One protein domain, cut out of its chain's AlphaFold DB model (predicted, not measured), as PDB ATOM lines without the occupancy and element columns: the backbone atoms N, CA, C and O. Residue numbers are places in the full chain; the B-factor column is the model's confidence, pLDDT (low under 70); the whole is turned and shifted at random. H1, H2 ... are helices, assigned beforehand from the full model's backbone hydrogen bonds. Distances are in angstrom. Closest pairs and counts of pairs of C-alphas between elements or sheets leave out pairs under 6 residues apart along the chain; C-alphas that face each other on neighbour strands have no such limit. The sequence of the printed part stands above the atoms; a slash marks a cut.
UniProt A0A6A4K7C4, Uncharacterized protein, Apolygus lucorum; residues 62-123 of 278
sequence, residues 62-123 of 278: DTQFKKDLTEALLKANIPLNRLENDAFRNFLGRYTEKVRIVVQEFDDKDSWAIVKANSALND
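AT A GLANCE: This is residues 62 to 123 of the 278 residues of an uncharacterized protein of Apolygus lucorum (UniProt A0A6A4K7C4). Picture an open frame of four helices with an empty middle: the long helix H3 makes one side, little H2 makes a corner at its start, H1 folds back across the gap from there, and H4 stands at the other end of H3, turned back steeply from it. The helices follow one another round this frame, and no helix touches another. The printed part has 62 residues, with four named helices in the order H1, H2, H3, H4 and no named strand; its class is all helix. The whole is loose, with a radius of gyration of the C-alphas of 15.1 A, and elongated, spanning 41 by 21 by 19 A.

HOW THE PARTS SIT: Start at H1, residues 62 to 75, and go on to H2, residues 80 to 84: the two are close but not clearly touching, and their closest C-alphas, those of Leu 73 and Leu 80, are 7.4 A apart. Next comes H3, residues 86 to 105; H2 and H3 are close but not clearly touching, with the C-alphas of Leu 83 and Arg 89 the closest at 6.5 A. At the far end of H3 look for H4, residues 112 to 121; these two are close but not clearly touching, with the C-alphas of Val 103 and Ile 114 the closest at 8.0 A. H3 and H4 run opposite ways at a steep tilt of 67 degrees, only just short of about perpendicular. H1 is apart from H3 and from H4, and H2 is apart from H4. In H4 every O i to N i+4 pair is within hydrogen-bond range, against 9 of 10 in H1, 15 of 16 in H3 and 0 of 1 in H2, where 1 of 2 O i to N i+3 pairs is within range.

IN THESE COORDINATES: Find C-alpha 62 at (18.265, -0.485, -36.338); from there H1 runs 20.2 A to C-alpha 75. H2 takes up residues 80 to 84, 8.0 A from first to last C-alpha. H3 begins at C-alpha 86, at (29.232, -17.255, -40.174), and runs 28.6 A to C-alpha 105. H4 covers 14.2 A and ends with C-alpha 121 at (4.340, -4.696, -32.759).

THE WHOLE: The two C-alphas farthest apart are those of Asn 77 and Asp 123, at 42.1 A. The printed part has no cut; the links H1 to H2 and H2 to H3 are tight, and H3 to H4 is short. Residues 62 to 69, 84 to 91 and 93 to 102 stand free. The mean pLDDT of the printed part is 72.2, and residues 62 to 63, 80 to 84 and 93 to 109 are under 70.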
ATOM      1  N   ASP A  62      17.618   0.570 -35.560       53.84
ATOM      2  CA  ASP A  62      18.265  -0.485 -36.338       53.84
ATOM      3  C   ASP A  62      19.391   0.062 -37.241       53.84
ATOM      4  O   ASP A  62      20.343  -0.643 -37.584       53.84
ATOM      5  N   THR A  63      19.331   1.343 -37.604       63.22
ATOM      6  CA  THR A  63      20.390   2.080 -38.303       63.22
ATOM      7  C   THR A  63      21.419   2.675 -37.332       63.22
ATOM      8  O   THR A  63      22.585   2.824 -37.705       63.22
ATOM      9  N   GLN A  64      21.034   2.992 -36.092       70.50
ATOM     10  CA  GLN A  64      21.952   3.478 -35.055       70.50
ATOM     11  C   GLN A  64      22.830   2.347 -34.493       70.50
ATOM     12  O   GLN A  64      24.054   2.457 -34.538       70.50
ATOM     13  N   PHE A  65      22.242   1.202 -34.129       75.81
ATOM     14  CA  PHE A  65      22.974   0.003 -33.694       75.81
ATOM     15  C   PHE A  65      24.054  -0.425 -34.701       75.81
ATOM     16  O   PHE A  65      25.190  -0.716 -34.325       75.81
ATOM     17  N   LYS A  66      23.735  -0.414 -36.003       75.94
ATOM     18  CA  LYS A  66      24.695  -0.761 -37.068       75.94
ATOM     19  C   LYS A  66      25.858   0.231 -37.148       75.94
ATOM     20  O   LYS A  66      26.983  -0.197 -37.414       75.94
ATOM     21  N   LYS A  67      25.623   1.527 -36.913       77.06
ATOM     22  CA  LYS A  67      26.685   2.549 -36.859       77.06
ATOM     23  C   LYS A  67      27.576   2.344 -35.641       77.06
ATOM     24  O   LYS A  67      28.786   2.252 -35.815       77.06
ATOM     25  N   ASP A  68      26.988   2.185 -34.459       78.56
ATOM     26  CA  ASP A  68      27.726   2.072 -33.196       78.56
ATOM     27  C   ASP A  68      28.549   0.775 -33.138       78.56
ATOM     28  O   ASP A  68      29.718   0.789 -32.744       78.56
ATOM     29  N   LEU A  69      28.002  -0.339 -33.645       79.94
ATOM     30  CA  LEU A  69      28.744  -1.590 -33.836       79.94
ATOM     31  C   LEU A  69      29.910  -1.417 -34.824       79.94
ATOM     32  O   LEU A  69      31.013  -1.900 -34.571       79.94
ATOM     33  N   THR A  70      29.691  -0.714 -35.940       74.88
ATOM     34  CA  THR A  70      30.750  -0.451 -36.927       74.88
ATOM     35  C   THR A  70      31.839   0.451 -36.337       74.88
ATOM     36  O   THR A  70      33.021   0.181 -36.530       74.88
ATOM     37  N   GLU A  71      31.474   1.475 -35.561       81.75
ATOM     38  CA  GLU A  71      32.421   2.351 -34.868       81.75
ATOM     39  C   GLU A  71      33.241   1.591 -33.816       81.75
ATOM     40  O   GLU A  71      34.459   1.761 -33.750       81.75
ATOM     41  N   ALA A  72      32.611   0.705 -33.038       82.44
ATOM     42  CA  ALA A  72      33.299  -0.136 -32.060       82.44
ATOM     43  C   ALA A  72      34.316  -1.084 -32.722       82.44
ATOM     44  O   ALA A  72      35.452  -1.189 -32.257       82.44
ATOM     45  N   LEU A  73      33.949  -1.727 -33.837       81.62
ATOM     46  CA  LEU A  73      34.850  -2.610 -34.591       81.62
ATOM     47  C   LEU A  73      36.020  -1.842 -35.228       81.62
ATOM     48  O   LEU A  73      37.157  -2.314 -35.179       81.62
ATOM     49  N   LEU A  74      35.767  -0.638 -35.753       79.44
ATOM     50  CA  LEU A  74      36.807   0.250 -36.280       79.44
ATOM     51  C   LEU A  74      37.762   0.738 -35.176       79.44
ATOM     52  O   LEU A  74      38.976   0.695 -35.366       79.44
ATOM     53  N   LYS A  75      37.246   1.131 -34.003       80.75
ATOM     54  CA  LYS A  75      38.060   1.501 -32.827       80.75
ATOM     55  C   LYS A  75      38.896   0.334 -32.296       80.75
ATOM     56  O   LYS A  75      40.026   0.546 -31.871       80.75
ATOM     57  N   ALA A  76      38.373  -0.888 -32.362       79.94
ATOM     58  CA  ALA A  76      39.102  -2.109 -32.023       79.94
ATOM     59  C   ALA A  76      40.122  -2.543 -33.101       79.94
ATOM     60  O   ALA A  76      40.793  -3.559 -32.927       79.94
ATOM     61  N   ASN A  77      40.240  -1.801 -34.212       81.44
ATOM     62  CA  ASN A  77      41.066  -2.133 -35.378       81.44
ATOM     63  C   ASN A  77      40.765  -3.534 -35.960       81.44
ATOM     64  O   ASN A  77      41.644  -4.208 -36.501       81.44
ATOM     65  N   ILE A  78      39.512  -3.991 -35.840       76.75
ATOM     66  CA  ILE A  78      39.059  -5.272 -36.384       76.75
ATOM     67  C   ILE A  78      38.634  -5.034 -37.840       76.75
ATOM     68  O   ILE A  78      37.689  -4.279 -38.083       76.75
ATOM     69  N   PRO A  79      39.291  -5.659 -38.834       70.19
ATOM     70  CA  PRO A  79      38.943  -5.436 -40.228       70.19
ATOM     71  C   PRO A  79      37.550  -6.005 -40.524       70.19
ATOM     72  O   PRO A  79      37.235  -7.149 -40.189       70.19
ATOM     73  N   LEU A  80      36.712  -5.196 -41.179       64.81
ATOM     74  CA  LEU A  80      35.290  -5.494 -41.398       64.81
ATOM     75  C   LEU A  80      35.046  -6.755 -42.249       64.81
ATOM     76  O   LEU A  80      33.974  -7.341 -42.160       64.81
ATOM     77  N   ASN A  81      36.049  -7.247 -42.985       65.06
ATOM     78  CA  ASN A  81      35.990  -8.544 -43.673       65.06
ATOM     79  C   ASN A  81      35.797  -9.744 -42.718       65.06
ATOM     80  O   ASN A  81      35.386 -10.818 -43.145       65.06
ATOM     81  N   ARG A  82      36.033  -9.584 -41.408       63.56
ATOM     82  CA  ARG A  82      35.726 -10.614 -40.401       63.56
ATOM     83  C   ARG A  82      34.223 -10.743 -40.098       63.56
ATOM     84  O   ARG A  82      33.825 -11.773 -39.560       63.56
ATOM     85  N   LEU A  83      33.386  -9.770 -40.486       65.81
ATOM     86  CA  LEU A  83      31.913  -9.834 -40.370       65.81
ATOM     87  C   LEU A  83      31.251 -10.805 -41.361       65.81
ATOM     88  O   LEU A  83      30.067 -11.114 -41.214       65.81
ATOM     89  N   GLU A  84      31.992 -11.294 -42.355       69.69
ATOM     90  CA  GLU A  84      31.531 -12.329 -43.287       69.69
ATOM     91  C   GLU A  84      31.626 -13.740 -42.684       69.69
ATOM     92  O   GLU A  84      31.045 -14.677 -43.217       69.69
ATOM     93  N   ASN A  85      32.306 -13.913 -41.544       79.12
ATOM     94  CA  ASN A  85      32.421 -15.212 -40.888       79.12
ATOM     95  C   ASN A  85      31.095 -15.631 -40.225       79.12
ATOM     96  O   ASN A  85      30.643 -14.996 -39.268       79.12
ATOM     97  N   ASP A  86      30.515 -16.745 -40.673       75.75
ATOM     98  CA  ASP A  86      29.232 -17.255 -40.174       75.75
ATOM     99  C   ASP A  86      29.200 -17.510 -38.664       75.75
ATOM    100  O   ASP A  86      28.174 -17.275 -38.028       75.75
ATOM    101  N   ALA A  87      30.303 -17.940 -38.042       74.00
ATOM    102  CA  ALA A  87      30.342 -18.138 -36.594       74.00
ATOM    103  C   ALA A  87      30.233 -16.803 -35.837       74.00
ATOM    104  O   ALA A  87      29.528 -16.725 -34.832       74.00
ATOM    105  N   PHE A  88      30.856 -15.735 -36.349       74.81
ATOM    106  CA  PHE A  88      30.747 -14.392 -35.773       74.81
ATOM    107  C   PHE A  88      29.367 -13.764 -36.027       74.81
ATOM    108  O   PHE A  88      28.779 -13.181 -35.117       74.81
ATOM    109  N   ARG A  89      28.792 -13.966 -37.220       70.19
ATOM    110  CA  ARG A  89      27.414 -13.548 -37.550       70.19
ATOM    111  C   ARG A  89      26.386 -14.231 -36.644       70.19
ATOM    112  O   ARG A  89      25.521 -13.563 -36.084       70.19
ATOM    113  N   ASN A  90      26.521 -15.543 -36.446       74.06
ATOM    114  CA  ASN A  90      25.667 -16.325 -35.551       74.06
ATOM    115  C   ASN A  90      25.876 -15.965 -34.073       74.06
ATOM    116  O   ASN A  90      24.915 -15.984 -33.306       74.06
ATOM    117  N   PHE A  91      27.100 -15.614 -33.661       74.56
ATOM    118  CA  PHE A  91      27.363 -15.073 -32.327       74.56
ATOM    119  C   PHE A  91      26.605 -13.756 -32.122       74.56
ATOM    120  O   PHE A  91      25.786 -13.677 -31.210       74.56
ATOM    121  N   LEU A  92      26.799 -12.766 -33.000       72.69
ATOM    122  CA  LEU A  92      26.098 -11.483 -32.915       72.69
ATOM    123  C   LEU A  92      24.577 -11.687 -32.905       72.69
ATOM    124  O   LEU A  92      23.924 -11.253 -31.964       72.69
ATOM    125  N   GLY A  93      24.021 -12.454 -33.850       66.56
ATOM    126  CA  GLY A  93      22.583 -12.752 -33.891       66.56
ATOM    127  C   GLY A  93      22.038 -13.371 -32.596       66.56
ATOM    128  O   GLY A  93      21.001 -12.940 -32.099       66.56
ATOM    129  N   ARG A  94      22.761 -14.326 -31.987       66.38
ATOM    130  CA  ARG A  94      22.361 -14.958 -30.713       66.38
ATOM    131  C   ARG A  94      22.356 -14.002 -29.524       66.38
ATOM    132  O   ARG A  94      21.562 -14.211 -28.611       66.38
ATOM    133  N   TYR A  95      23.254 -13.020 -29.480       62.47
ATOM    134  CA  TYR A  95      23.321 -12.071 -28.367       62.47
ATOM    135  C   TYR A  95      22.462 -10.820 -28.605       62.47
ATOM    136  O   TYR A  95      21.896 -10.310 -27.644       62.47
ATOM    137  N   THR A  96      22.236 -10.406 -29.855       66.19
ATOM    138  CA  THR A  96      21.265  -9.351 -30.198       66.19
ATOM    139  C   THR A  96      19.815  -9.818 -29.998       66.19
ATOM    140  O   THR A  96      19.018  -9.076 -29.435       66.19
ATOM    141  N   GLU A  97      19.462 -11.065 -30.340       60.59
ATOM    142  CA  GLU A  97      18.110 -11.592 -30.062       60.59
ATOM    143  C   GLU A  97      17.838 -11.723 -28.551       60.59
ATOM    144  O   GLU A  97      16.724 -11.483 -28.094       60.59
ATOM    145  N   LYS A  98      18.868 -12.004 -27.738       56.91
ATOM    146  CA  LYS A  98      18.749 -11.954 -26.270       56.91
ATOM    147  C   LYS A  98      18.446 -10.551 -25.749       56.91
ATOM    148  O   LYS A  98      17.691 -10.439 -24.792       56.91
ATOM    149  N   VAL A  99      18.966  -9.494 -26.381       60.97
ATOM    150  CA  VAL A  99      18.568  -8.114 -26.046       60.97
ATOM    151  C   VAL A  99      17.083  -7.903 -26.346       60.97
ATOM    152  O   VAL A  99      16.395  -7.298 -25.532       60.97
ATOM    153  N   ARG A 100      16.546  -8.466 -27.438       54.47
ATOM    154  CA  ARG A 100      15.104  -8.401 -27.741       54.47
ATOM    155  C   ARG A 100      14.247  -9.104 -26.680       54.47
ATOM    156  O   ARG A 100      13.195  -8.585 -26.329       54.47
ATOM    157  N   ILE A 101      14.708 -10.240 -26.147       60.34
ATOM    158  CA  ILE A 101      14.045 -10.955 -25.040       60.34
ATOM    159  C   ILE A 101      14.060 -10.104 -23.763       60.34
ATOM    160  O   ILE A 101      13.000  -9.874 -23.194       60.34
ATOM    161  N   VAL A 102      15.219  -9.559 -23.376       60.34
ATOM    162  CA  VAL A 102      15.344  -8.654 -22.215       60.34
ATOM    163  C   VAL A 102      14.466  -7.405 -22.379       60.34
ATOM    164  O   VAL A 102      13.865  -6.945 -21.417       60.34
ATOM    165  N   VAL A 103      14.316  -6.883 -23.602       56.34
ATOM    166  CA  VAL A 103      13.424  -5.745 -23.882       56.34
ATOM    167  C   VAL A 103      11.937  -6.104 -23.749       56.34
ATOM    168  O   VAL A 103      11.153  -5.243 -23.363       56.34
ATOM    169  N   GLN A 104      11.543  -7.356 -24.004       57.75
ATOM    170  CA  GLN A 104      10.189  -7.854 -23.706       57.75
ATOM    171  C   GLN A 104       9.970  -8.180 -22.216       57.75
ATOM    172  O   GLN A 104       8.839  -8.448 -21.823       57.75
ATOM    173  N   GLU A 105      11.032  -8.179 -21.408       64.75
ATOM    174  CA  GLU A 105      11.011  -8.489 -19.972       64.75
ATOM    175  C   GLU A 105      10.972  -7.218 -19.093       64.75
ATOM    176  O   GLU A 105      10.749  -7.312 -17.886       64.75
ATOM    177  N   PHE A 106      11.131  -6.023 -19.682       58.62
ATOM    178  CA  PHE A 106      10.891  -4.744 -19.001       58.62
ATOM    179  C   PHE A 106       9.390  -4.465 -18.816       58.62
ATOM    180  O   PHE A 106       8.575  -4.775 -19.686       58.62
ATOM    181  N   ASP A 107       9.030  -3.832 -17.696       67.12
ATOM    182  CA  ASP A 107       7.643  -3.470 -17.384       67.12
ATOM    183  C   ASP A 107       7.195  -2.300 -18.284       67.12
ATOM    184  O   ASP A 107       7.910  -1.306 -18.446       67.12
ATOM    185  N   ASP A 108       5.987  -2.379 -18.854       63.16
ATOM    186  CA  ASP A 108       5.415  -1.331 -19.720       63.16
ATOM    187  C   ASP A 108       5.367   0.050 -19.028       63.16
ATOM    188  O   ASP A 108       5.274   1.088 -19.686       63.16
ATOM    189  N   LYS A 109       5.438   0.094 -17.692       69.44
ATOM    190  CA  LYS A 109       5.442   1.334 -16.901       69.44
ATOM    191  C   LYS A 109       6.789   2.061 -16.872       69.44
ATOM    192  O   LYS A 109       6.796   3.253 -16.564       69.44
ATOM    193  N   ASP A 110       7.898   1.397 -17.204       72.06
ATOM    194  CA  ASP A 110       9.242   1.980 -17.080       72.06
ATOM    195  C   ASP A 110       9.526   3.057 -18.137       72.06
ATOM    196  O   ASP A 110      10.323   3.970 -17.903       72.06
ATOM    197  N   SER A 111       8.904   2.983 -19.321       73.88
ATOM    198  CA  SER A 111       9.113   3.971 -20.389       73.88
ATOM    199  C   SER A 111       8.047   3.967 -21.484       73.88
ATOM    200  O   SER A 111       7.719   2.941 -22.071       73.88
ATOM    201  N   TRP A 112       7.621   5.168 -21.895       79.88
ATOM    202  CA  TRP A 112       6.680   5.371 -23.010       79.88
ATOM    203  C   TRP A 112       7.169   4.786 -24.350       79.88
ATOM    204  O   TRP A 112       6.360   4.421 -25.202       79.88
ATOM    205  N   ALA A 113       8.487   4.662 -24.538       77.12
ATOM    206  CA  ALA A 113       9.074   4.008 -25.706       77.12
ATOM    207  C   ALA A 113       8.743   2.503 -25.777       77.12
ATOM    208  O   ALA A 113       8.469   2.008 -26.869       77.12
ATOM    209  N   ILE A 114       8.702   1.809 -24.633       77.44
ATOM    210  CA  ILE A 114       8.360   0.380 -24.533       77.44
ATOM    211  C   ILE A 114       6.884   0.190 -24.890       77.44
ATOM    212  O   ILE A 114       6.576  -0.543 -25.828       77.44
ATOM    213  N   VAL A 115       5.988   0.970 -24.269       82.81
ATOM    214  CA  VAL A 115       4.547   0.993 -24.597       82.81
ATOM    215  C   VAL A 115       4.314   1.235 -26.090       82.81
ATOM    216  O   VAL A 115       3.499   0.562 -26.721       82.81
ATOM    217  N   LYS A 116       5.041   2.186 -26.687       87.00
ATOM    218  CA  LYS A 116       4.916   2.506 -28.113       87.00
ATOM    219  C   LYS A 116       5.434   1.381 -29.013       87.00
ATOM    220  O   LYS A 116       4.804   1.105 -30.032       87.00
ATOM    221  N   ALA A 117       6.538   0.728 -28.651       82.00
ATOM    222  CA  ALA A 117       7.061  -0.429 -29.374       82.00
ATOM    223  C   ALA A 117       6.092  -1.620 -29.286       82.00
ATOM    224  O   ALA A 117       5.696  -2.157 -30.319       82.00
ATOM    225  N   ASN A 118       5.621  -1.962 -28.084       82.88
ATOM    226  CA  ASN A 118       4.635  -3.020 -27.860       82.88
ATOM    227  C   ASN A 118       3.309  -2.728 -28.581       82.88
ATOM    228  O   ASN A 118       2.733  -3.627 -29.193       82.88
ATOM    229  N   SER A 119       2.847  -1.475 -28.607       83.69
ATOM    230  CA  SER A 119       1.659  -1.079 -29.374       83.69
ATOM    231  C   SER A 119       1.859  -1.184 -30.891       83.69
ATOM    232  O   SER A 119       0.921  -1.567 -31.583       83.69
ATOM    233  N   ALA A 120       3.047  -0.866 -31.417       83.56
ATOM    234  CA  ALA A 120       3.341  -0.962 -32.848       83.56
ATOM    235  C   ALA A 120       3.538  -2.415 -33.318       83.56
ATOM    236  O   ALA A 120       3.116  -2.767 -34.417       83.56
ATOM    237  N   LEU A 121       4.142  -3.268 -32.482       80.38
ATOM    238  CA  LEU A 121       4.340  -4.696 -32.759       80.38
ATOM    239  C   LEU A 121       3.030  -5.494 -32.699       80.38
ATOM    240  O   LEU A 121       2.869  -6.464 -33.436       80.38
ATOM    241  N   ASN A 122       2.078  -5.074 -31.860       84.69
ATOM    242  CA  ASN A 122       0.773  -5.723 -31.716       84.69
ATOM    243  C   ASN A 122      -0.339  -5.100 -32.587       84.69
ATOM    244  O   ASN A 122      -1.492  -5.516 -32.482       84.69
ATOM    245  N   ASP A 123      -0.034  -4.139 -33.471       91.38
ATOM    246  CA  ASP A 123      -1.025  -3.614 -34.419       91.38
ATOM    247  C   ASP A 123      -1.401  -4.697 -35.450       91.38
ATOM    248  O   ASP A 123      -0.608  -5.062 -36.327       91.38
TER     249      ASP A 123